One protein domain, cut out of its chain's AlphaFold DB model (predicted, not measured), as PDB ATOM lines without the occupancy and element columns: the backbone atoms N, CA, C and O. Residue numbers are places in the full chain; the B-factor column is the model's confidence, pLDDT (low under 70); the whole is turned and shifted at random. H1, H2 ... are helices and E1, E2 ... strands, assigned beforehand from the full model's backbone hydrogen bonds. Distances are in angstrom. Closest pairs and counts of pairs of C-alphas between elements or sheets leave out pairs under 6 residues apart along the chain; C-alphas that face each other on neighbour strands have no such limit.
ATOM      1  N   VAL A 687     116.401 100.283  55.562       84.19
ATOM      2  CA  VAL A 687     116.683 101.034  56.800       84.19
ATOM      3  C   VAL A 687     116.384 102.543  56.671       84.19
ATOM      4  O   VAL A 687     116.263 103.252  57.669       84.19
ATOM      5  N   THR A 688     116.184 103.065  55.459       85.06
ATOM      6  CA  THR A 688     115.767 104.461  55.244       85.06
ATOM      7  C   THR A 688     114.418 104.768  55.909       85.06
ATOM      8  O   THR A 688     114.236 105.853  56.450       85.06
ATOM      9  N   PHE A 689     113.495 103.798  55.961       87.00
ATOM     10  CA  PHE A 689     112.226 103.941  56.694       87.00
ATOM     11  C   PHE A 689     112.454 104.150  58.191       87.00
ATOM     12  O   PHE A 689     111.817 104.990  58.824       87.00
ATOM     13  N   VAL A 690     113.410 103.411  58.747       87.38
ATOM     14  CA  VAL A 690     113.776 103.500  60.159       87.38
ATOM     15  C   VAL A 690     114.301 104.898  60.483       87.38
ATOM     16  O   VAL A 690     113.837 105.544  61.419       87.38
ATOM     17  N   THR A 691     115.240 105.383  59.677       86.00
ATOM     18  CA  THR A 691     115.937 106.651  59.934       86.00
ATOM     19  C   THR A 691     115.071 107.880  59.670       86.00
ATOM     20  O   THR A 691     115.063 108.794  60.486       86.00
ATOM     21  N   VAL A 692     114.309 107.901  58.573       86.31
ATOM     22  CA  VAL A 692     113.535 109.084  58.153       86.31
ATOM     23  C   VAL A 692     112.155 109.146  58.805       86.31
ATOM     24  O   VAL A 692     111.621 110.236  58.999       86.31
ATOM     25  N   GLN A 693     111.560 107.996  59.134       90.00
ATOM     26  CA  GLN A 693     110.183 107.942  59.615       90.00
ATOM     27  C   GLN A 693     110.074 107.468  61.061       90.00
ATOM     28  O   GLN A 693     109.415 108.131  61.859       90.00
ATOM     29  N   TYR A 694     110.679 106.330  61.409       93.38
ATOM     30  CA  TYR A 694     110.449 105.717  62.722       93.38
ATOM     31  C   TYR A 694     111.119 106.538  63.828       93.38
ATOM     32  O   TYR A 694     110.463 106.911  64.797       93.38
ATOM     33  N   LEU A 695     112.399 106.880  63.653       92.06
ATOM     34  CA  LEU A 695     113.133 107.713  64.609       92.06
ATOM     35  C   LEU A 695     112.568 109.136  64.693       92.06
ATOM     36  O   LEU A 695     112.443 109.665  65.795       92.06
ATOM     37  N   SER A 696     112.185 109.734  63.561       92.25
ATOM     38  CA  SER A 696     111.555 111.060  63.554       92.25
ATOM     39  C   SER A 696     110.241 111.066  64.336       92.25
ATOM     40  O   SER A 696     110.062 111.915  65.202       92.25
ATOM     41  N   PHE A 697     109.377 110.062  64.140       94.19
ATOM     42  CA  PHE A 697     108.156 109.908  64.935       94.19
ATOM     43  C   PHE A 697     108.445 109.793  66.439       94.19
ATOM     44  O   PHE A 697     107.745 110.397  67.251       94.19
ATOM     45  N   CYS A 698     109.481 109.038  66.823       95.06
ATOM     46  CA  CYS A 698     109.877 108.912  68.223       95.06
ATOM     47  C   CYS A 698     110.275 110.254  68.840       95.06
ATOM     48  O   CYS A 698     109.834 110.568  69.943       95.06
ATOM     49  N   VAL A 699     111.088 111.042  68.134       94.88
ATOM     50  CA  VAL A 699     111.500 112.374  68.595       94.88
ATOM     51  C   VAL A 699     110.294 113.305  68.703       94.88
ATOM     52  O   VAL A 699     110.127 113.944  69.740       94.88
ATOM     53  N   ASP A 700     109.417 113.323  67.697       94.94
ATOM     54  CA  ASP A 700     108.222 114.174  67.685       94.94
ATOM     55  C   ASP A 700     107.273 113.851  68.849       94.94
ATOM     56  O   ASP A 700     106.708 114.757  69.466       94.94
ATOM     57  N   LEU A 701     107.091 112.565  69.177       95.25
ATOM     58  CA  LEU A 701     106.231 112.151  70.288       95.25
ATOM     59  C   LEU A 701     106.839 112.521  71.648       95.25
ATOM     60  O   LEU A 701     106.121 112.973  72.540       95.25
ATOM     61  N   VAL A 702     108.157 112.375  71.806       96.44
ATOM     62  CA  VAL A 702     108.850 112.805  73.029       96.44
ATOM     63  C   VAL A 702     108.790 114.328  73.174       96.44
ATOM     64  O   VAL A 702     108.533 114.820  74.269       96.44
ATOM     65  N   GLU A 703     108.929 115.093  72.089       95.44
ATOM     66  CA  GLU A 703     108.762 116.551  72.119       95.44
ATOM     67  C   GLU A 703     107.316 116.973  72.446       95.44
ATOM     68  O   GLU A 703     107.081 117.998  73.084       95.44
ATOM     69  N   GLN A 704     106.313 116.185  72.055       94.69
ATOM     70  CA  GLN A 704     104.934 116.413  72.497       94.69
ATOM     71  C   GLN A 704     104.774 116.145  73.997       94.69
ATOM     72  O   GLN A 704     104.133 116.939  74.687       94.69
ATOM     73  N   ALA A 705     105.406 115.086  74.513       94.62
ATOM     74  CA  ALA A 705     105.376 114.739  75.933       94.62
ATOM     75  C   ALA A 705     105.969 115.841  76.826       94.62
ATOM     76  O   ALA A 705     105.470 116.062  77.927       94.62
ATOM     77  N   THR A 706     106.984 116.571  76.348       92.44
ATOM     78  CA  THR A 706     107.580 117.691  77.100       92.44
ATOM     79  C   THR A 706     106.685 118.922  77.153       92.44
ATOM     80  O   THR A 706     106.758 119.684  78.113       92.44
ATOM     81  N   LYS A 707     105.836 119.125  76.140       92.25
ATOM     82  CA  LYS A 707     104.872 120.232  76.096       92.25
ATOM     83  C   LYS A 707     103.638 119.925  76.935       92.25
ATOM     84  O   LYS A 707     103.165 120.786  77.671       92.25
ATOM     85  N   ARG A 708     103.084 118.718  76.789       90.81
ATOM     86  CA  ARG A 708     101.902 118.267  77.528       90.81
ATOM     87  C   ARG A 708     101.873 116.749  77.612       90.81
ATOM     88  O   ARG A 708     101.665 116.072  76.608       90.81
ATOM     89  N   LEU A 709     101.971 116.230  78.831       93.25
ATOM     90  CA  LEU A 709     101.805 114.810  79.095       93.25
ATOM     91  C   LEU A 709     100.313 114.468  79.223       93.25
ATOM     92  O   LEU A 709      99.554 115.150  79.912       93.25
ATOM     93  N   THR A 710      99.875 113.442  78.501       92.88
ATOM     94  CA  THR A 710      98.514 112.887  78.583       92.88
ATOM     95  C   THR A 710      98.618 111.373  78.740       92.88
ATOM     96  O   THR A 710      99.615 110.816  78.274       92.88
ATOM     97  N   PRO A 711      97.600 110.680  79.286       91.31
ATOM     98  CA  PRO A 711      97.646 109.222  79.443       91.31
ATOM     99  C   PRO A 711      97.947 108.473  78.129       91.31
ATOM    100  O   PRO A 711      98.643 107.461  78.117       91.31
ATOM    101  N   LEU A 712      97.477 109.004  76.993       92.00
ATOM    102  CA  LEU A 712      97.761 108.449  75.666       92.00
ATOM    103  C   LEU A 712      99.234 108.625  75.261       92.00
ATOM    104  O   LEU A 712      99.823 107.729  74.663       92.00
ATOM    105  N   ILE A 713      99.835 109.774  75.583       93.88
ATOM    106  CA  ILE A 713     101.253 110.036  75.311       93.88
ATOM    107  C   ILE A 713     102.135 109.201  76.248       93.88
ATOM    108  O   ILE A 713     103.129 108.659  75.782       93.88
ATOM    109  N   GLU A 714     101.754 109.019  77.518       94.38
ATOM    110  CA  GLU A 714     102.438 108.112  78.457       94.38
ATOM    111  C   GLU A 714     102.520 106.685  77.894       94.38
ATOM    112  O   GLU A 714     103.607 106.112  77.813       94.38
ATOM    113  N   ALA A 715     101.393 106.148  77.414       93.19
ATOM    114  CA  ALA A 715     101.347 104.869  76.704       93.19
ATOM    115  C   ALA A 715     102.206 104.882  75.424       93.19
ATOM    116  O   ALA A 715     102.952 103.942  75.138       93.19
ATOM    117  N   GLY A 716     102.165 105.984  74.673       94.38
ATOM    118  CA  GLY A 716     102.977 106.187  73.477       94.38
ATOM    119  C   GLY A 716     104.487 106.160  73.718       94.38
ATOM    120  O   GLY A 716     105.218 105.642  72.873       94.38
ATOM    121  N   LEU A 717     104.970 106.628  74.876       96.06
ATOM    122  CA  LEU A 717     106.391 106.554  75.241       96.06
ATOM    123  C   LEU A 717     106.884 105.100  75.338       96.06
ATOM    124  O   LEU A 717     108.002 104.806  74.916       96.06
ATOM    125  N   MET A 718     106.039 104.163  75.786       95.06
ATOM    126  CA  MET A 718     106.380 102.734  75.757       95.06
ATOM    127  C   MET A 718     106.537 102.211  74.326       95.06
ATOM    128  O   MET A 718     107.478 101.467  74.032       95.06
ATOM    129  N   GLY A 719     105.672 102.663  73.414       93.88
ATOM    130  CA  GLY A 719     105.814 102.406  71.982       93.88
ATOM    131  C   GLY A 719     107.131 102.954  71.424       93.88
ATOM    132  O   GLY A 719     107.842 102.239  70.718       93.88
ATOM    133  N   VAL A 720     107.520 104.176  71.807       96.25
ATOM    134  CA  VAL A 720     108.802 104.787  71.409       96.25
ATOM    135  C   VAL A 720     109.983 103.904  71.790       96.25
ATOM    136  O   VAL A 720     110.854 103.670  70.952       96.25
ATOM    137  N   PHE A 721     110.011 103.346  73.000       95.44
ATOM    138  CA  PHE A 721     111.120 102.486  73.417       95.44
ATOM    139  C   PHE A 721     111.246 101.223  72.559       95.44
ATOM    140  O   PHE A 721     112.355 100.843  72.170       95.44
ATOM    141  N   LYS A 722     110.116 100.599  72.202       94.06
ATOM    142  CA  LYS A 722     110.088  99.431  71.308       94.06
ATOM    143  C   LYS A 722     110.591  99.797  69.911       94.06
ATOM    144  O   LYS A 722     111.436  99.089  69.365       94.06
ATOM    145  N   ILE A 723     110.152 100.934  69.364       95.06
ATOM    146  CA  ILE A 723     110.586 101.409  68.044       95.06
ATOM    147  C   ILE A 723     112.064 101.772  68.023       95.06
ATOM    148  O   ILE A 723     112.748 101.398  67.077       95.06
ATOM    149  N   VAL A 724     112.594 102.449  69.041       94.94
ATOM    150  CA  VAL A 724     114.028 102.772  69.095       94.94
ATOM    151  C   VAL A 724     114.864 101.497  69.205       94.94
ATOM    152  O   VAL A 724     115.873 101.370  68.513       94.94
ATOM    153  N   ARG A 725     114.422 100.509  69.991       94.12
ATOM    154  CA  ARG A 725     115.078  99.195  70.074       94.12
ATOM    155  C   ARG A 725     115.070  98.465  68.727       94.12
ATOM    156  O   ARG A 725     116.111  97.960  68.301       94.12
ATOM    157  N   LEU A 726     113.928  98.446  68.039       92.94
ATOM    158  CA  LEU A 726     113.802  97.906  66.683       92.94
ATOM    159  C   LEU A 726     114.718  98.650  65.702       92.94
ATOM    160  O   LEU A 726     115.425  98.027  64.912       92.94
ATOM    161  N   SER A 727     114.725  99.978  65.780       92.31
ATOM    162  CA  SER A 727     115.503 100.859  64.912       92.31
ATOM    163  C   SER A 727     116.989 100.600  65.068       92.31
ATOM    164  O   SER A 727     117.689 100.416  64.075       92.31
ATOM    165  N   ALA A 728     117.455 100.497  66.315       91.62
ATOM    166  CA  ALA A 728     118.805 100.066  66.604       91.62
ATOM    167  C   ALA A 728     119.046  98.711  65.938       91.62
ATOM    168  O   ALA A 728     119.937  98.620  65.099       91.62
ATOM    169  N   LYS A 729     118.233  97.675  66.229       90.69
ATOM    170  CA  LYS A 729     118.372  96.310  65.666       90.69
ATOM    171  C   LYS A 729     118.505  96.283  64.138       90.69
ATOM    172  O   LYS A 729     119.304  95.502  63.636       90.69
ATOM    173  N   ALA A 730     117.768  97.133  63.431       89.69
ATOM    174  CA  ALA A 730     117.751  97.183  61.971       89.69
ATOM    175  C   ALA A 730     118.941  97.933  61.335       89.69
ATOM    176  O   ALA A 730     119.261  97.676  60.177       89.69
ATOM    177  N   MET A 731     119.582  98.862  62.052       91.44
ATOM    178  CA  MET A 731     120.713  99.648  61.541       91.44
ATOM    179  C   MET A 731     122.042  98.885  61.633       91.44
ATOM    180  O   MET A 731     122.243  98.091  62.552       91.44
ATOM    181  N   SER A 732     122.977  99.169  60.719       91.31
ATOM    182  CA  SER A 732     124.386  98.792  60.901       91.31
ATOM    183  C   SER A 732     125.041  99.641  61.991       91.31
ATOM    184  O   SER A 732     124.537 100.711  62.332       91.31
ATOM    185  N   ASP A 733     126.189  99.211  62.515       89.88
ATOM    186  CA  ASP A 733     126.876  99.956  63.578       89.88
ATOM    187  C   ASP A 733     127.245 101.375  63.132       89.88
ATOM    188  O   ASP A 733     126.975 102.335  63.845       89.88
ATOM    189  N   HIS A 734     127.734 101.543  61.899       89.69
ATOM    190  CA  HIS A 734     128.014 102.867  61.336       89.69
ATOM    191  C   HIS A 734     126.761 103.757  61.270       89.69
ATOM    192  O   HIS A 734     126.814 104.938  61.602       89.69
ATOM    193  N   GLN A 735     125.620 103.207  60.838       90.81
ATOM    194  CA  GLN A 735     124.367 103.962  60.788       90.81
ATOM    195  C   GLN A 735     123.886 104.334  62.188       90.81
ATOM    196  O   GLN A 735     123.526 105.485  62.406       90.81
ATOM    197  N   LEU A 736     123.921 103.390  63.132       92.12
ATOM    198  CA  LEU A 736     123.509 103.614  64.513       92.12
ATOM    199  C   LEU A 736     124.298 104.761  65.147       92.12
ATOM    200  O   LEU A 736     123.687 105.642  65.744       92.12
ATOM    201  N   MET A 737     125.621 104.791  64.970       91.69
ATOM    202  CA  MET A 737     126.469 105.839  65.548       91.69
ATOM    203  C   MET A 737     126.082 107.248  65.079       91.69
ATOM    204  O   MET A 737     126.119 108.173  65.885       91.69
ATOM    205  N   ASN A 738     125.619 107.414  63.834       91.75
ATOM    206  CA  ASN A 738     125.183 108.721  63.318       91.75
ATOM    207  C   ASN A 738     123.930 109.271  64.020       91.75
ATOM    208  O   ASN A 738     123.737 110.482  64.068       91.75
ATOM    209  N   TYR A 739     123.076 108.395  64.557       92.44
ATOM    210  CA  TYR A 739     121.831 108.776  65.236       92.44
ATOM    211  C   TYR A 739     121.890 108.567  66.758       92.44
ATOM    212  O   TYR A 739     120.960 108.945  67.471       92.44
ATOM    213  N   LEU A 740     122.966 107.966  67.272       93.06
ATOM    214  CA  LEU A 740     123.072 107.549  68.667       93.06
ATOM    215  C   LEU A 740     123.029 108.740  69.627       93.06
ATOM    216  O   LEU A 740     122.191 108.771  70.522       93.06
ATOM    217  N   GLU A 741     123.922 109.713  69.448       92.06
ATOM    218  CA  GLU A 741     124.087 110.808  70.407       92.06
ATOM    219  C   GLU A 741     122.891 111.767  70.406       92.06
ATOM    220  O   GLU A 741     122.262 111.979  71.442       92.06
ATOM    221  N   ASP A 742     122.565 112.352  69.251       90.62
ATOM    222  CA  ASP A 742     121.536 113.392  69.160       90.62
ATOM    223  C   ASP A 742     120.116 112.811  69.253       90.62
ATOM    224  O   ASP A 742     119.338 113.202  70.123       90.62
ATOM    225  N   TYR A 743     119.774 111.835  68.406       90.94
ATOM    226  CA  TYR A 743     118.403 111.322  68.316       90.94
ATOM    227  C   TYR A 743     118.067 110.353  69.452       90.94
ATOM    228  O   TYR A 743     117.080 110.550  70.157       90.94
ATOM    229  N   ILE A 744     118.867 109.302  69.645       94.50
ATOM    230  CA  ILE A 744     118.518 108.226  70.584       94.50
ATOM    231  C   ILE A 744     118.793 108.647  72.030       94.50
ATOM    232  O   ILE A 744     117.906 108.564  72.882       94.50
ATOM    233  N   VAL A 745     120.007 109.105  72.331       95.06
ATOM    234  CA  VAL A 745     120.393 109.398  73.713       95.06
ATOM    235  C   VAL A 745     119.841 110.740  74.178       95.06
ATOM    236  O   VAL A 745     119.156 110.784  75.198       95.06
ATOM    237  N   ASN A 746     120.112 111.833  73.460       94.06
ATOM    238  CA  ASN A 746     119.726 113.169  73.916       94.06
ATOM    239  C   ASN A 746     118.226 113.444  73.757       94.06
ATOM    240  O   ASN A 746     117.588 113.859  74.727       94.06
ATOM    241  N   LYS A 747     117.666 113.232  72.559       95.00
ATOM    242  CA  LYS A 747     116.271 113.585  72.253       95.00
ATOM    243  C   LYS A 747     115.242 112.581  72.771       95.00
ATOM    244  O   LYS A 747     114.124 112.997  73.050       95.00
ATOM    245  N   VAL A 748     115.600 111.303  72.937       96.44
ATOM    246  CA  VAL A 748     114.681 110.278  73.469       96.44
ATOM    247  C   VAL A 748     115.014 109.915  74.918       96.44
ATOM    248  O   VAL A 748     114.279 110.314  75.818       96.44
ATOM    249  N   ILE A 749     116.105 109.184  75.180       96.62
ATOM    250  CA  ILE A 749     116.358 108.586  76.506       96.62
ATOM    251  C   ILE A 749     116.496 109.658  77.594       96.62
ATOM    252  O   ILE A 749     115.771 109.631  78.586       96.62
ATOM    253  N   ALA A 750     117.405 110.619  77.416       96.00
ATOM    254  CA  ALA A 750     117.665 111.652  78.414       96.00
ATOM    255  C   ALA A 750     116.442 112.552  78.634       96.00
ATOM    256  O   ALA A 750     116.182 112.969  79.762       96.00
ATOM    257  N   GLN A 751     115.675 112.841  77.579       96.12
ATOM    258  CA  GLN A 751     114.496 113.691  77.690       96.12
ATOM    259  C   GLN A 751     113.344 112.988  78.416       96.12
ATOM    260  O   GLN A 751     112.719 113.602  79.276       96.12
ATOM    261  N   VAL A 752     113.102 111.702  78.149       96.81
ATOM    262  CA  VAL A 752     112.081 110.942  78.885       96.81
ATOM    263  C   VAL A 752     112.493 110.716  80.342       96.81
ATOM    264  O   VAL A 752     111.652 110.845  81.228       96.81
ATOM    265  N   LEU A 753     113.779 110.468  80.619       96.50
ATOM    266  CA  LEU A 753     114.280 110.391  81.996       96.50
ATOM    267  C   LEU A 753     114.081 111.706  82.755       96.50
ATOM    268  O   LEU A 753     113.632 111.671  83.894       96.50
ATOM    269  N   ARG A 754     114.338 112.862  82.129       95.19
ATOM    270  CA  ARG A 754     114.036 114.170  82.740       95.19
ATOM    271  C   ARG A 754     112.562 114.300  83.101       95.19
ATOM    272  O   ARG A 754     112.264 114.700  84.213       95.19
ATOM    273  N   LEU A 755     111.657 113.924  82.195       94.69
ATOM    274  CA  LEU A 755     110.217 113.980  82.465       94.69
ATOM    275  C   LEU A 755     109.806 113.051  83.611       94.69
ATOM    276  O   LEU A 755     109.021 113.439  84.467       94.69
ATOM    277  N   ALA A 756     110.324 111.822  83.627       94.25
ATOM    278  CA  ALA A 756     109.939 110.833  84.624       94.25
ATOM    279  C   ALA A 756     110.498 111.152  86.021       94.25
ATOM    280  O   ALA A 756     109.811 110.912  87.015       94.25
ATOM    281  N   LEU A 757     111.713 111.705  86.093       93.25
ATOM    282  CA  LEU A 757     112.400 112.040  87.342       93.25
ATOM    283  C   LEU A 757     112.007 113.413  87.907       93.25
ATOM    284  O   LEU A 757     112.260 113.648  89.079       93.25
ATOM    285  N   ASP A 758     111.376 114.294  87.131       91.62
ATOM    286  CA  ASP A 758     110.910 115.610  87.590       91.62
ATOM    287  C   ASP A 758     109.559 115.501  88.320       91.62
ATOM    288  O   ASP A 758     108.558 115.045  87.755       91.62
ATOM    289  N   ALA A 759     109.510 115.915  89.587       87.81
ATOM    290  CA  ALA A 759     108.296 115.867  90.405       87.81
ATOM    291  C   ALA A 759     107.184 116.814  89.921       87.81
ATOM    292  O   ALA A 759     106.012 116.547  90.190       87.81
ATOM    293  N   THR A 760     107.519 117.876  89.180       87.75
ATOM    294  CA  THR A 760     106.552 118.875  88.690       87.75
ATOM    295  C   THR A 760     105.711 118.372  87.514       87.75
ATOM    296  O   THR A 760     104.620 118.884  87.252       87.75
ATOM    297  N   VAL A 761     106.183 117.337  86.811       89.75
ATOM    298  CA  VAL A 761     105.467 116.727  85.686       89.75
ATOM    299  C   VAL A 761     104.349 115.837  86.217       89.75
ATOM    300  O   VAL A 761     104.604 114.859  86.912       89.75
ATOM    301  N   MET A 762     103.101 116.136  85.864       89.31
ATOM    302  CA  MET A 762     101.941 115.345  86.284       89.31
ATOM    303  C   MET A 762     101.737 114.134  85.368       89.31
ATOM    304  O   MET A 762     101.409 114.299  84.194       89.31
ATOM    305  N   PHE A 763     101.900 112.932  85.924       92.56
ATOM    306  CA  PHE A 763     101.524 111.660  85.296       92.56
ATOM    307  C   PHE A 763     100.116 111.230  85.727       92.56
ATOM    308  O   PHE A 763      99.620 111.691  86.757       92.56
ATOM    309  N   SER A 764      99.507 110.300  84.987       89.94
ATOM    310  CA  SER A 764      98.210 109.693  85.335       89.94
ATOM    311  C   SER A 764      98.202 109.083  86.741       89.94
ATOM    312  O   SER A 764      97.295 109.330  87.532       89.94
ATOM    313  N   ASP A 765      99.224 108.288  87.059       88.69
ATOM    314  CA  ASP A 765      99.479 107.753  88.391       88.69
ATOM    315  C   ASP A 765     100.984 107.520  88.613       88.69
ATOM    316  O   ASP A 765     101.795 107.523  87.680       88.69
ATOM    317  N   ASN A 766     101.385 107.316  89.873       87.75
ATOM    318  CA  ASN A 766     102.799 107.092  90.197       87.75
ATOM    319  C   ASN A 766     103.347 105.805  89.552       87.75
ATOM    320  O   ASN A 766     104.527 105.726  89.223       87.75
ATOM    321  N   ARG A 767     102.489 104.801  89.320       88.62
ATOM    322  CA  ARG A 767     102.881 103.560  88.638       88.62
ATOM    323  C   ARG A 767     103.215 103.812  87.170       88.62
ATOM    324  O   ARG A 767     104.259 103.349  86.725       88.62
ATOM    325  N   SER A 768     102.408 104.594  86.452       91.06
ATOM    326  CA  SER A 768     102.676 104.995  85.064       91.06
ATOM    327  C   SER A 768     104.029 105.690  84.934       91.06
ATOM    328  O   SER A 768     104.818 105.347  84.053       91.06
ATOM    329  N   ARG A 769     104.353 106.592  85.871       92.56
ATOM    330  CA  ARG A 769     105.674 107.235  85.947       92.56
ATOM    331  C   ARG A 769     106.803 106.209  86.093       92.56
ATOM    332  O   ARG A 769     107.771 106.261  85.336       92.56
ATOM    333  N   ILE A 770     106.675 105.270  87.034       91.38
ATOM    334  CA  ILE A 770     107.683 104.224  87.282       91.38
ATOM    335  C   ILE A 770     107.851 103.314  86.057       91.38
ATOM    336  O   ILE A 770     108.978 102.987  85.697       91.38
ATOM    337  N   ILE A 771     106.760 102.939  85.384       92.81
ATOM    338  CA  ILE A 771     106.787 102.094  84.181       92.81
ATOM    339  C   ILE A 771     107.502 102.807  83.027       92.81
ATOM    340  O   ILE A 771     108.363 102.213  82.377       92.81
ATOM    341  N   VAL A 772     107.209 104.090  82.797       95.19
ATOM    342  CA  VAL A 772     107.887 104.890  81.764       95.19
ATOM    343  C   VAL A 772     109.371 105.077  82.096       95.19
ATOM    344  O   VAL A 772     110.220 104.896  81.219       95.19
ATOM    345  N   ALA A 773     109.708 105.368  83.359       95.06
ATOM    346  CA  ALA A 773     111.096 105.449  83.820       95.06
ATOM    347  C   ALA A 773     111.836 104.123  83.594       95.06
ATOM    348  O   ALA A 773     112.940 104.101  83.047       95.06
ATOM    349  N   ALA A 774     111.205 103.006  83.957       94.31
ATOM    350  CA  ALA A 774     111.753 101.673  83.767       94.31
ATOM    351  C   ALA A 774     111.983 101.348  82.288       94.31
ATOM    352  O   ALA A 774     113.032 100.813  81.930       94.31
ATOM    353  N   GLY A 775     111.036 101.709  81.420       94.88
ATOM    354  CA  GLY A 775     111.164 101.548  79.976       94.88
ATOM    355  C   GLY A 775     112.359 102.318  79.406       94.88
ATOM    356  O   GLY A 775     113.134 101.753  78.632       94.88
ATOM    357  N   ALA A 776     112.575 103.561  79.850       96.56
ATOM    358  CA  ALA A 776     113.725 104.368  79.438       96.56
ATOM    359  C   ALA A 776     115.058 103.762  79.907       96.56
ATOM    360  O   ALA A 776     116.015 103.699  79.133       96.56
ATOM    361  N   VAL A 777     115.121 103.263  81.147       96.06
ATOM    362  CA  VAL A 777     116.319 102.601  81.691       96.06
ATOM    363  C   VAL A 777     116.590 101.261  81.003       96.06
ATOM    364  O   VAL A 777     117.732 100.956  80.658       96.06
ATOM    365  N   SER A 778     115.550 100.475  80.737       95.25
ATOM    366  CA  SER A 778     115.664  99.225  79.984       95.25
ATOM    367  C   SER A 778     116.154  99.485  78.556       95.25
ATOM    368  O   SER A 778     117.047  98.788  78.067       95.25
ATOM    369  N   LEU A 779     115.657 100.533  77.889       96.00
ATOM    370  CA  LEU A 779     116.169 100.953  76.584       96.00
ATOM    371  C   LEU A 779     117.645 101.371  76.660       96.00
ATOM    372  O   LEU A 779     118.441 100.919  75.835       96.00
ATOM    373  N   LEU A 780     118.018 102.183  77.656       95.44
ATOM    374  CA  LEU A 780     119.403 102.590  77.894       95.44
ATOM    375  C   LEU A 780     120.319 101.372  78.047       95.44
ATOM    376  O   LEU A 780     121.363 101.314  77.401       95.44
ATOM    377  N   TYR A 781     119.906 100.374  78.832       94.00
ATOM    378  CA  TYR A 781     120.647  99.123  78.997       94.00
ATOM    379  C   TYR A 781     120.830  98.390  77.666       94.00
ATOM    380  O   TYR A 781     121.955  98.064  77.294       94.00
ATOM    381  N   ASN A 782     119.751  98.196  76.901       92.88
ATOM    382  CA  ASN A 782     119.803  97.500  75.612       92.88
ATOM    383  C   ASN A 782     120.724  98.194  74.594       92.88
ATOM    384  O   ASN A 782     121.509  97.528  73.917       92.88
ATOM    385  N   ILE A 783     120.654  99.526  74.485       93.81
ATOM    386  CA  ILE A 783     121.529 100.297  73.587       93.81
ATOM    387  C   ILE A 783     122.983 100.210  74.044       93.81
ATOM    388  O   ILE A 783     123.870  99.983  73.226       93.81
ATOM    389  N   SER A 784     123.224 100.328  75.344       91.44
ATOM    390  CA  SER A 784     124.574 100.308  75.901       91.44
ATOM    391  C   SER A 784     125.252  98.942  75.743       91.44
ATOM    392  O   SER A 784     126.413  98.858  75.347       91.44
ATOM    393  N   MET A 785     124.500  97.853  75.944       91.75
ATOM    394  CA  MET A 785     124.978  96.493  75.667       91.75
ATOM    395  C   MET A 785     125.341  96.292  74.194       91.75
ATOM    396  O   MET A 785     126.243  95.515  73.890       91.75
ATOM    397  N   ARG A 786     124.671  97.001  73.279       91.88
ATOM    398  CA  ARG A 786     124.960  96.925  71.849       91.88
ATOM    399  C   ARG A 786     126.202  97.716  71.439       91.88
ATOM    400  O   ARG A 786     126.987  97.219  70.642       91.88
ATOM    401  N   ILE A 787     126.355  98.950  71.917       91.00
ATOM    402  CA  ILE A 787     127.465  99.828  71.500       91.00
ATOM    403  C   ILE A 787     128.778  99.505  72.228       91.00
ATOM    404  O   ILE A 787     129.842  99.954  71.800       91.00
ATOM    405  N   GLY A 788     128.711  98.734  73.315       89.69
ATOM    406  CA  GLY A 788     129.863  98.338  74.116       89.69
ATOM    407  C   GLY A 788     130.281  99.390  75.146       89.69
ATOM    408  O   GLY A 788     129.762 100.508  75.194       89.69
ATOM    409  N   LEU A 789     131.235  99.013  75.997       86.69
ATOM    410  CA  LEU A 789     131.608  99.759  77.203       86.69
ATOM    411  C   LEU A 789     132.178 101.160  76.910       86.69
ATOM    412  O   LEU A 789     131.747 102.137  77.521       86.69
ATOM    413  N   GLU A 790     133.109 101.281  75.962       86.31
ATOM    414  CA  GLU A 790     133.766 102.563  75.655       86.31
ATOM    415  C   GLU A 790     132.802 103.583  75.037       86.31
ATOM    416  O   GLU A 790     132.737 104.729  75.483       86.31
ATOM    417  N   ASN A 791     131.986 103.155  74.072       88.19
ATOM    418  CA  ASN A 791     130.966 104.016  73.471       88.19
ATOM    419  C   ASN A 791     129.890 104.395  74.492       88.19
ATOM    420  O   ASN A 791     129.465 105.545  74.539       88.19
ATOM    421  N   THR A 792     129.483 103.467  75.360       88.88
ATOM    422  CA  THR A 792     128.563 103.780  76.462       88.88
ATOM    423  C   THR A 792     129.142 104.872  77.355       88.88
ATOM    424  O   THR A 792     128.444 105.830  77.683       88.88
ATOM    425  N   ARG A 793     130.438 104.800  77.681       86.75
ATOM    426  CA  ARG A 793     131.110 105.831  78.478       86.75
ATOM    427  C   ARG A 793     131.049 107.218  77.848       86.75
ATOM    428  O   ARG A 793     130.893 108.204  78.564       86.75
ATOM    429  N   MET A 794     131.171 107.285  76.528       87.88
ATOM    430  CA  MET A 794     131.151 108.540  75.788       87.88
ATOM    431  C   MET A 794     129.730 109.091  75.619       87.88
ATOM    432  O   MET A 794     129.484 110.251  75.939       87.88
ATOM    433  N   TYR A 795     128.788 108.263  75.161       90.38
ATOM    434  CA  TYR A 795     127.472 108.728  74.717       90.38
ATOM    435  C   TYR A 795     126.386 108.638  75.798       90.38
ATOM    436  O   TYR A 795     125.516 109.500  75.841       90.38
ATOM    437  N   ALA A 796     126.430 107.660  76.711       89.31
ATOM    438  CA  ALA A 796     125.395 107.459  77.736       89.31
ATOM    439  C   ALA A 796     125.606 108.270  79.029       89.31
ATOM    440  O   ALA A 796     124.807 108.156  79.960       89.31
ATOM    441  N   LYS A 797     126.649 109.111  79.090       90.00
ATOM    442  CA  LYS A 797     127.014 109.901  80.277       90.00
ATOM    443  C   LYS A 797     125.833 110.687  80.860       90.00
ATOM    444  O   LYS A 797     125.529 110.564  82.040       90.00
ATOM    445  N   LYS A 798     125.126 111.439  80.018       92.25
ATOM    446  CA  LYS A 798     124.038 112.332  80.440       92.25
ATOM    447  C   LYS A 798     122.818 111.595  81.031       92.25
ATOM    448  O   LYS A 798     122.343 112.021  82.079       92.25
ATOM    449  N   PRO A 799     122.301 110.502  80.430       94.62
ATOM    450  CA  PRO A 799     121.314 109.641  81.085       94.62
ATOM    451  C   PRO A 799     121.733 109.126  82.469       94.62
ATOM    452  O   PRO A 799     120.916 109.146  83.386       94.62
ATOM    453  N   PHE A 800     122.986 108.684  82.634       93.31
ATOM    454  CA  PHE A 800     123.469 108.181  83.925       93.31
ATOM    455  C   PHE A 800     123.592 109.283  84.977       93.31
ATOM    456  O   PHE A 800     123.170 109.074  86.109       93.31
ATOM    457  N   GLU A 801     124.087 110.464  84.604       92.31
ATOM    458  CA  GLU A 801     124.140 111.626  85.501       92.31
ATOM    459  C   GLU A 801     122.741 112.026  86.001       92.31
ATOM    460  O   GLU A 801     122.576 112.325  87.180       92.31
ATOM    461  N   LEU A 802     121.719 111.975  85.135       93.62
ATOM    462  CA  LEU A 802     120.327 112.243  85.524       93.62
ATOM    463  C   LEU A 802     119.797 111.209  86.529       93.62
ATOM    464  O   LEU A 802     119.199 111.585  87.534       93.62
ATOM    465  N   LEU A 803     120.020 109.918  86.267       93.38
ATOM    466  CA  LEU A 803     119.570 108.831  87.142       93.38
ATOM    467  C   LEU A 803     120.254 108.891  88.509       93.38
ATOM    468  O   LEU A 803     119.581 108.896  89.534       93.38
ATOM    469  N   PHE A 804     121.585 108.958  88.533       91.44
ATOM    470  CA  PHE A 804     122.340 108.947  89.783       91.44
ATOM    471  C   PHE A 804     122.200 110.252  90.569       91.44
ATOM    472  O   PHE A 804     122.170 110.207  91.799       91.44
ATOM    473  N   GLY A 805     122.023 111.392  89.893       89.19
ATOM    474  CA  GLY A 805     121.615 112.640  90.540       89.19
ATOM    475  C   GLY A 805     120.291 112.469  91.288       89.19
ATOM    476  O   GLY A 805     120.239 112.676  92.496       89.19
ATOM    477  N   ALA A 806     119.255 111.958  90.615       89.75
ATOM    478  CA  ALA A 806     117.962 111.703  91.256       89.75
ATOM    479  C   ALA A 806     118.054 110.679  92.405       89.75
ATOM    480  O   ALA A 806     117.457 110.869  93.462       89.75
ATOM    481  N   PHE A 807     118.824 109.597  92.240       90.81
ATOM    482  CA  PHE A 807     118.960 108.568  93.277       90.81
ATOM    483  C   PHE A 807     119.673 109.088  94.531       90.81
ATOM    484  O   PHE A 807     119.236 108.785  95.640       90.81
ATOM    485  N   THR A 808     120.725 109.892  94.361       87.38
ATOM    486  CA  THR A 808     121.463 110.506  95.479       87.38
ATOM    487  C   THR A 808     120.671 111.613  96.174       87.38
ATOM    488  O   THR A 808     120.936 111.906  97.339       87.38
ATOM    489  N   GLU A 809     119.678 112.219  95.520       86.44
ATOM    490  CA  GLU A 809     118.744 113.160  96.156       86.44
ATOM    491  C   GLU A 809     117.646 112.460  96.973       86.44
ATOM    492  O   GLU A 809     117.237 112.974  98.018       86.44
ATOM    493  N   LEU A 810     117.209 111.270  96.547       87.06
ATOM    494  CA  LEU A 810     116.166 110.493  97.228       87.06
ATOM    495  C   LEU A 810     116.696 109.654  98.401       87.06
ATOM    496  O   LEU A 810     116.017 109.511  99.422       87.06
ATOM    497  N   TYR A 811     117.898 109.092  98.265       87.56
ATOM    498  CA  TYR A 811     118.435 108.087  99.181       87.56
ATOM    499  C   TYR A 811     119.831 108.453  99.699       87.56
ATOM    500  O   TYR A 811     120.633 109.083  99.012       87.56
ATOM    501  N   GLU A 812     120.133 108.025 100.924       85.12
ATOM    502  CA  GLU A 812     121.459 108.116 101.537       85.12
ATOM    503  C   GLU A 812     121.875 106.780 102.153       85.12
ATOM    504  O   GLU A 812     121.035 105.992 102.598       85.12
ATOM    505  N   ALA A 813     123.180 106.521 102.157       81.56
ATOM    506  CA  ALA A 813     123.767 105.398 102.870       81.56
ATOM    507  C   ALA A 813     124.082 105.832 104.306       81.56
ATOM    508  O   ALA A 813     124.755 106.844 104.506       81.56
ATOM    509  N   ASP A 814     123.603 105.083 105.295       74.94
ATOM    510  CA  ASP A 814     123.988 105.303 106.688       74.94
ATOM    511  C   ASP A 814     125.409 104.775 106.981       74.94
ATOM    512  O   ASP A 814     126.041 104.108 106.156       74.94
ATOM    513  N   GLU A 815     125.927 105.055 108.182       72.56
ATOM    514  CA  GLU A 815     127.251 104.588 108.630       72.56
ATOM    515  C   GLU A 815     127.389 103.048 108.637       72.56
ATOM    516  O   GLU A 815     128.504 102.532 108.705       72.56
ATOM    517  N   GLN A 816     126.279 102.301 108.550       71.62
ATOM    518  CA  GLN A 816     126.233 100.835 108.482       71.62
ATOM    519  C   GLN A 816     126.083 100.301 107.047       71.62
ATOM    520  O   GLN A 816     125.830  99.108 106.875       71.62
ATOM    521  N   LEU A 817     126.240 101.155 106.026       72.31
ATOM    522  CA  LEU A 817     126.019 100.832 104.611       72.31
ATOM    523  C   LEU A 817     124.586 100.361 104.308       72.31
ATOM    524  O   LEU A 817     124.366  99.642 103.334       72.31
ATOM    525  N   LYS A 818     123.588 100.756 105.104       75.56
ATOM    526  CA  LYS A 818     122.175 100.545 104.772       75.56
ATOM    527  C   LYS A 818     121.613 101.779 104.086       75.56
ATOM    528  O   LYS A 818     121.827 102.910 104.512       75.56
ATOM    529  N   ILE A 819     120.873 101.548 103.008       83.31
ATOM    530  CA  ILE A 819     120.237 102.621 102.246       83.31
ATOM    531  C   ILE A 819     118.935 103.022 102.935       83.31
ATOM    532  O   ILE A 819     118.080 102.175 103.203       83.31
ATOM    533  N   SER A 820     118.772 104.318 103.192       81.69
ATOM    534  CA  SER A 820     117.562 104.894 103.773       81.69
ATOM    535  C   SER A 820     117.094 106.131 102.988       81.69
ATOM    536  O   SER A 820     117.910 106.779 102.328       81.69
ATOM    537  N   PRO A 821     115.786 106.457 102.985       83.12
ATOM    538  CA  PRO A 821     115.288 107.682 102.361       83.12
ATOM    539  C   PRO A 821     115.802 108.922 103.106       83.12
ATOM    540  O   PRO A 821     115.743 108.961 104.339       83.12
ATOM    541  N   LYS A 822     116.241 109.959 102.381       82.81
ATOM    542  CA  LYS A 822     116.723 111.211 102.991       82.81
ATOM    543  C   LYS A 822     115.607 111.933 103.756       82.81
ATOM    544  O   LYS A 822     114.563 112.257 103.196       82.81
ATOM    545  N   LYS A 823     115.841 112.236 105.041       63.66
ATOM    546  CA  LYS A 823     114.838 112.846 105.950       63.66
ATOM    547  C   LYS A 823     114.469 114.300 105.624       63.66
ATOM    548  O   LYS A 823     113.357 114.712 105.934       63.66
ATOM    549  N   ASN A 824     115.377 115.057 105.004       58.91
ATOM    550  CA  ASN A 824     115.173 116.447 104.584       58.91
ATOM    551  C   ASN A 824     115.458 116.558 103.083       58.91
ATOM    552  O   ASN A 824     116.533 117.005 102.693       58.91
ATOM    553  N   CYS A 825     114.528 116.111 102.243       53.44
ATOM    554  CA  CYS A 825     114.622 116.336 100.804       53.44
ATOM    555  C   CYS A 825     114.264 117.817 100.544       53.44
ATOM    556  O   CYS A 825     113.126 118.218 100.817       53.44
ATOM    557  N   PRO A 826     115.210 118.678 100.127       47.97
ATOM    558  CA  PRO A 826     114.906 120.074  99.880       47.97
ATOM    559  C   PRO A 826     114.090 120.146  98.590       47.97
ATOM    560  O   PRO A 826     114.621 119.905  97.517       47.97
ATOM    561  N   THR A 827     112.809 120.500  98.712       48.41
ATOM    562  CA  THR A 827     111.889 120.878  97.621       48.41
ATOM    563  C   THR A 827     111.618 119.811  96.557       48.41
ATOM    564  O   THR A 827     112.513 119.458  95.805       48.41
ATOM    565  N   GLU A 828     110.363 119.345  96.500       58.50
ATOM    566  CA  GLU A 828     109.458 119.099  95.344       58.50
ATOM    567  C   GLU A 828     110.010 118.975  93.895       58.50
ATOM    568  O   GLU A 828     109.265 119.199  92.946       58.50
ATOM    569  N   SER A 829     111.280 118.636  93.676       73.25
ATOM    570  CA  SER A 829     111.963 118.700  92.377       73.25
ATOM    571  C   SER A 829     112.190 117.319  91.767       73.25
ATOM    572  O   SER A 829     112.003 117.158  90.563       73.25
ATOM    573  N   VAL A 830     112.487 116.301  92.584       82.69
ATOM    574  CA  VAL A 830     112.662 114.911  92.131       82.69
ATOM    575  C   VAL A 830     111.469 114.042  92.513       82.69
ATOM    576  O   VAL A 830     110.984 114.051  93.645       82.69
ATOM    577  N   ALA A 831     110.978 113.278  91.541       84.81
ATOM    578  CA  ALA A 831     109.834 112.399  91.687       84.81
ATOM    579  C   ALA A 831     110.137 111.175  92.562       84.81
ATOM    580  O   ALA A 831     111.259 110.676  92.606       84.81
ATOM    581  N   SER A 832     109.109 110.639  93.225       86.12
ATOM    582  CA  SER A 832     109.242 109.448  94.069       86.12
ATOM    583  C   SER A 832     109.548 108.198  93.231       86.12
ATOM    584  O   SER A 832     108.678 107.681  92.529       86.12
ATOM    585  N   ILE A 833     110.787 107.703  93.322       90.06
ATOM    586  CA  ILE A 833     111.241 106.435  92.731       90.06
ATOM    587  C   ILE A 833     111.488 105.428  93.863       90.06
ATOM    588  O   ILE A 833     112.176 105.781  94.818       90.06
ATOM    589  N   PRO A 834     110.953 104.194  93.794       90.00
ATOM    590  CA  PRO A 834     111.070 103.227  94.880       90.00
ATOM    591  C   PRO A 834     112.468 102.601  94.972       90.00
ATOM    592  O   PRO A 834     113.178 102.458  93.977       90.00
ATOM    593  N   LEU A 835     112.842 102.142  96.170       88.25
ATOM    594  CA  LEU A 835     114.181 101.609  96.433       88.25
ATOM    595  C   LEU A 835     114.485 100.357  95.598       88.25
ATOM    596  O   LEU A 835     115.604 100.213  95.117       88.25
ATOM    597  N   TRP A 836     113.497  99.483  95.367       89.81
ATOM    598  CA  TRP A 836     113.680  98.297  94.520       89.81
ATOM    599  C   TRP A 836     114.093  98.671  93.089       89.81
ATOM    600  O   TRP A 836     114.908  97.975  92.485       89.81
ATOM    601  N   PHE A 837     113.599  99.800  92.563       92.19
ATOM    602  CA  PHE A 837     113.970 100.302  91.242       92.19
ATOM    603  C   PHE A 837     115.439 100.720  91.242       92.19
ATOM    604  O   PHE A 837     116.208 100.281  90.392       92.19
ATOM    605  N   VAL A 838     115.843 101.528  92.227       91.25
ATOM    606  CA  VAL A 838     117.225 102.007  92.373       91.25
ATOM    607  C   VAL A 838     118.197 100.833  92.505       91.25
ATOM    608  O   VAL A 838     119.169 100.755  91.750       91.25
ATOM    609  N   SER A 839     117.893  99.884  93.396       89.12
ATOM    610  CA  SER A 839     118.689  98.672  93.598       89.12
ATOM    611  C   SER A 839     118.812  97.856  92.315       89.12
ATOM    612  O   SER A 839     119.917  97.493  91.929       89.12
ATOM    613  N   SER A 840     117.696  97.621  91.618       90.69
ATOM    614  CA  SER A 840     117.660  96.860  90.365       90.69
ATOM    615  C   SER A 840     118.535  97.486  89.273       90.69
ATOM    616  O   SER A 840     119.277  96.778  88.590       90.69
ATOM    617  N   VAL A 841     118.493  98.815  89.119       91.62
ATOM    618  CA  VAL A 841     119.301  99.537  88.125       91.62
ATOM    619  C   VAL A 841     120.789  99.446  88.452       91.62
ATOM    620  O   VAL A 841     121.577  99.067  87.582       91.62
ATOM    621  N   ILE A 842     121.180  99.767  89.689       90.19
ATOM    622  CA  ILE A 842     122.592  99.755  90.100       90.19
ATOM    623  C   ILE A 842     123.168  98.344  89.981       90.19
ATOM    624  O   ILE A 842     124.209  98.175  89.348       90.19
ATOM    625  N   ASP A 843     122.470  97.338  90.508       87.94
ATOM    626  CA  ASP A 843     122.899  95.937  90.489       87.94
ATOM    627  C   ASP A 843     123.136  95.433  89.057       87.94
ATOM    628  O   ASP A 843     124.202  94.894  88.733       87.94
ATOM    629  N   ARG A 844     122.192  95.695  88.141       89.56
ATOM    630  CA  ARG A 844     122.284  95.215  86.756       89.56
ATOM    631  C   ARG A 844     123.436  95.854  85.983       89.56
ATOM    632  O   ARG A 844     124.159  95.153  85.263       89.56
ATOM    633  N   PHE A 845     123.605  97.169  86.096       88.94
ATOM    634  CA  PHE A 845     124.683  97.871  85.403       88.94
ATOM    635  C   PHE A 845     126.054  97.596  86.040       88.94
ATOM    636  O   PHE A 845     127.034  97.442  85.308       88.94
ATOM    637  N   ALA A 846     126.131  97.458  87.370       87.62
ATOM    638  CA  ALA A 846     127.371  97.135  88.076       87.62
ATOM    639  C   ALA A 846     127.862  95.738  87.703       87.62
ATOM    640  O   ALA A 846     129.041  95.565  87.404       87.62
ATOM    641  N   THR A 847     126.946  94.771  87.622       86.31
ATOM    642  CA  THR A 847     127.252  93.408  87.174       86.31
ATOM    643  C   THR A 847     127.732  93.390  85.718       86.31
ATOM    644  O   THR A 847     128.627  92.627  85.368       86.31
ATOM    645  N   SER A 848     127.165  94.239  84.853       85.12
ATOM    646  CA  SER A 848     127.488  94.222  83.419       85.12
ATOM    647  C   SER A 848     128.809  94.930  83.087       85.12
ATOM    648  O   SER A 848     129.518  94.478  82.190       85.12
ATOM    649  N   TRP A 849     129.151  96.032  83.770       83.38
ATOM    650  CA  TRP A 849     130.289  96.894  83.386       83.38
ATOM    651  C   TRP A 849     131.260  97.248  84.513       83.38
ATOM    652  O   TRP A 849     132.261  97.924  84.275       83.38
ATOM    653  N   GLY A 850     130.983  96.796  85.732       82.94
ATOM    654  CA  GLY A 850     131.791  97.084  86.903       82.94
ATOM    655  C   GLY A 850     131.486  98.436  87.550       82.94
ATOM    656  O   GLY A 850     131.187  99.448  86.913       82.94
ATOM    657  N   VAL A 851     131.644  98.454  88.870       80.38
ATOM    658  CA  VAL A 851     131.481  99.632  89.736       80.38
ATOM    659  C   VAL A 851     132.355 100.829  89.336       80.38
ATOM    660  O   VAL A 851     131.841 101.947  89.382       80.38
ATOM    661  N   PRO A 852     133.625 100.661  88.898       79.75
ATOM    662  CA  PRO A 852     134.481 101.796  88.542       79.75
ATOM    663  C   PRO A 852     133.968 102.632  87.365       79.75
ATOM    664  O   PRO A 852     134.307 103.807  87.244       79.75
ATOM    665  N   LEU A 853     133.172 102.038  86.470       79.62
ATOM    666  CA  LEU A 853     132.559 102.788  85.380       79.62
ATOM    667  C   LEU A 853     131.361 103.593  85.888       79.62
ATOM    668  O   LEU A 853     131.235 104.769  85.553       79.62
ATOM    669  N   LEU A 854     130.511 102.992  86.721       83.00
ATOM    670  CA  LEU A 854     129.341 103.673  87.280       83.00
ATOM    671  C   LEU A 854     129.723 104.834  88.190       83.00
ATOM    672  O   LEU A 854     129.120 105.900  88.098       83.00
ATOM    673  N   SER A 855     130.777 104.670  88.989       83.06
ATOM    674  CA  SER A 855     131.300 105.752  89.824       83.06
ATOM    675  C   SER A 855     131.750 106.966  89.012       83.06
ATOM    676  O   SER A 855     131.722 108.074  89.531       83.06
ATOM    677  N   SER A 856     132.105 106.794  87.731       83.62
ATOM    678  CA  SER A 856     132.483 107.911  86.857       83.62
ATOM    679  C   SER A 856     131.310 108.804  86.427       83.62
ATOM    680  O   SER A 856     131.550 109.905  85.934       83.62
ATOM    681  N   PHE A 857     130.064 108.355  86.626       84.75
ATOM    682  CA  PHE A 857     128.844 109.127  86.354       84.75
ATOM    683  C   PHE A 857     128.149 109.638  87.623       84.75
ATOM    684  O   PHE A 857     127.190 110.400  87.525       84.75
ATOM    685  N   CYS A 858     128.612 109.218  88.803       83.31
ATOM    686  CA  CYS A 858     128.078 109.658  90.088       83.31
ATOM    687  C   CYS A 858     128.865 110.855  90.622       83.31
ATOM    688  O   CYS A 858     130.094 110.833  90.673       83.31
ATOM    689  N   SER A 859     128.151 111.868  91.108       78.31
ATOM    690  CA  SER A 859     128.723 112.969  91.890       78.31
ATOM    691  C   SER A 859     129.217 112.504  93.267       78.31
ATOM    692  O   SER A 859     130.242 112.995  93.736       78.31
ATOM    693  N   ASP A 860     128.534 111.528  93.875       80.00
ATOM    694  CA  ASP A 860     128.952 110.849  95.106       80.00
ATOM    695  C   ASP A 860     129.105 109.329  94.877       80.00
ATOM    696  O   ASP A 860     128.132 108.574  94.956       80.00
ATOM    697  N   PRO A 861     130.323 108.845  94.575       78.50
ATOM    698  CA  PRO A 861     130.589 107.420  94.387       78.50
ATOM    699  C   PRO A 861     130.333 106.549  95.624       78.50
ATOM    700  O   PRO A 861     130.134 105.343  95.465       78.50
ATOM    701  N   ALA A 862     130.343 107.116  96.839       76.75
ATOM    702  CA  ALA A 862     130.143 106.349  98.071       76.75
ATOM    703  C   ALA A 862     128.723 105.768  98.155       76.75
ATOM    704  O   ALA A 862     128.531 104.676  98.691       76.75
ATOM    705  N   PHE A 863     127.750 106.438  97.527       80.69
ATOM    706  CA  PHE A 863     126.367 105.977  97.407       80.69
ATOM    707  C   PHE A 863     126.231 104.601  96.736       80.69
ATOM    708  O   PHE A 863     125.308 103.854  97.046       80.69
ATOM    709  N   LEU A 864     127.147 104.233  95.833       79.94
ATOM    710  CA  LEU A 864     127.089 102.953  95.119       79.94
ATOM    711  C   LEU A 864     127.568 101.765  95.972       79.94
ATOM    712  O   LEU A 864     127.220 100.625  95.674       79.94
ATOM    713  N   VAL A 865     128.361 102.006  97.022       76.31
ATOM    714  CA  VAL A 865     129.038 100.953  97.805       76.31
ATOM    715  C   VAL A 865     128.058  99.968  98.470       76.31
ATOM    716  O   VAL A 865     128.264  98.761  98.310       76.31
ATOM    717  N   PRO A 866     126.972 100.413  99.138       76.44
ATOM    718  CA  PRO A 866     125.956  99.525  99.713       76.44
ATOM    719  C   PRO A 866     125.380  98.501  98.734       76.44
ATOM    720  O   PRO A 866     125.287  97.320  99.059       76.44
ATOM    721  N   PHE A 867     125.055  98.940  97.516       73.81
ATOM    722  CA  PHE A 867     124.398  98.121  96.492       73.81
ATOM    723  C   PHE A 867     125.320  97.061  95.881       73.81
ATOM    724  O   PHE A 867     124.854  96.067  95.337       73.81
ATOM    725  N   VAL A 868     126.634  97.272  95.965       66.75
ATOM    726  CA  VAL A 868     127.653  96.342  95.458       66.75
ATOM    727  C   VAL A 868     128.076  95.363  96.556       66.75
ATOM    728  O   VAL A 868     128.332  94.192  96.287       66.75
ATOM    729  N   SER A 869     128.133  95.823  97.810       55.41
ATOM    730  CA  SER A 869     128.589  95.022  98.954       55.41
ATOM    731  C   SER A 869     127.686  93.824  99.295       55.41
ATOM    732  O   SER A 869     128.157  92.859  99.895       55.41
ATOM    733  N   SER A 870     126.426  93.819  98.845       50.12
ATOM    734  CA  SER A 870     125.509  92.674  98.957       50.12
ATOM    735  C   SER A 870     125.835  91.503  98.019       50.12
ATOM    736  O   SER A 870     125.313  90.413  98.234       50.12
ATOM    737  N   GLN A 871     126.716  91.676  97.023       44.03
ATOM    738  CA  GLN A 871     127.186  90.587  96.148       44.03
ATOM    739  C   GLN A 871     128.409  89.829  96.711       44.03
ATOM    740  O   GLN A 871     128.989  88.980  96.041       44.03
TER     741      GLN A 871
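What this domain is: This is residues 687 to 871 of the 874 residues of the protein "Beige/BEACH domain protein" of Dictyocaulus viviparus (UniProt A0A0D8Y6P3). A slab of two rows of helices, H1, H3 and H6 in one and H2, H4 and H7 running the opposite way in the other, forms an up and down bundle, in which each helix runs against the one before it in the chain. The small strand hairpin E1 and E2 and the crosswise helix H9 close one end of the long axis. The printed part has 185 residues, with H1 to H6, E1, E2 and H7 to H9 in that order; E1 and E2 are antiparallel, and the class is mostly helix. It is compact, with a radius of gyration of the C-alphas of 16.6 A, and only just elongated, with spans of 55 by 36 by 21 A.

Where its parts are: Find C-alpha 688 at (115.767, 104.461, 55.244), where H1 begins; it runs to residue 707, 28.3 A. H2 spans residues 711 to 730, 29.2 A; H3, 733 to 757, 30.3 A, has a kink of 54 degrees near residue 740. H4 runs from C-alpha 766 at (102.799, 107.092, 90.197) to residue 787, 31.8 A. Then come H5, 789 to 795; H6, 797 to 810, 20.1 A; E1, 811 to 813; E2, 819 to 821; H7, 835 to 849, 21.3 A; H8, 851 to 857; and H9, 861 to 869, ending at C-alpha 869 (128.589, 95.022, 98.954).

How they stand to each other: Begin at the hub, H3, which touches H1, H4, H5 and H6. With H4 it forms a helical hairpin, closest C-alphas Ala 756 and Ala 773, 5.6 A, at a shallow tilt of 22 degrees. H3 and H6 run the same way, closest C-alphas Ala 750 and Pro 799, 4.9 A. H3 only just touches H5, with residues 740 to 745 alone, at Glu 741 and Tyr 795, C-alphas 5.9 A apart. H1 and H2 are a helical hairpin, closest C-alphas Cys 698 and Val 720, 5.3 A. H9 touches H7 about perpendicular, at 88 degrees, closest C-alphas Ser 839 and Phe 867, 6.4 A; H8 and H9 are a helical hairpin. In the hairpin E1 and E2, N 812 and O 820 are 2.9 A apart. Every O i to N i+4 pair is within hydrogen-bond range in H4, H5, H6 and H7, but 14 of 16 in H1, 15 of 16 in H2, 11 of 21 in H3, 1 of 3 in H8 and 2 of 5 in H9; O i to N i+3 pairs are 3 of 4 in H8 and 5 of 6 in H9.

The domain as a whole: The C-alphas farthest apart, of Thr 688 and Glu 815, are 54.6 A apart. The printed part has no cut. The link from E2 to H7, residues 822 to 834, is long. Look for pLDDT under 70 at residues 823 to 828 and 868 to 871.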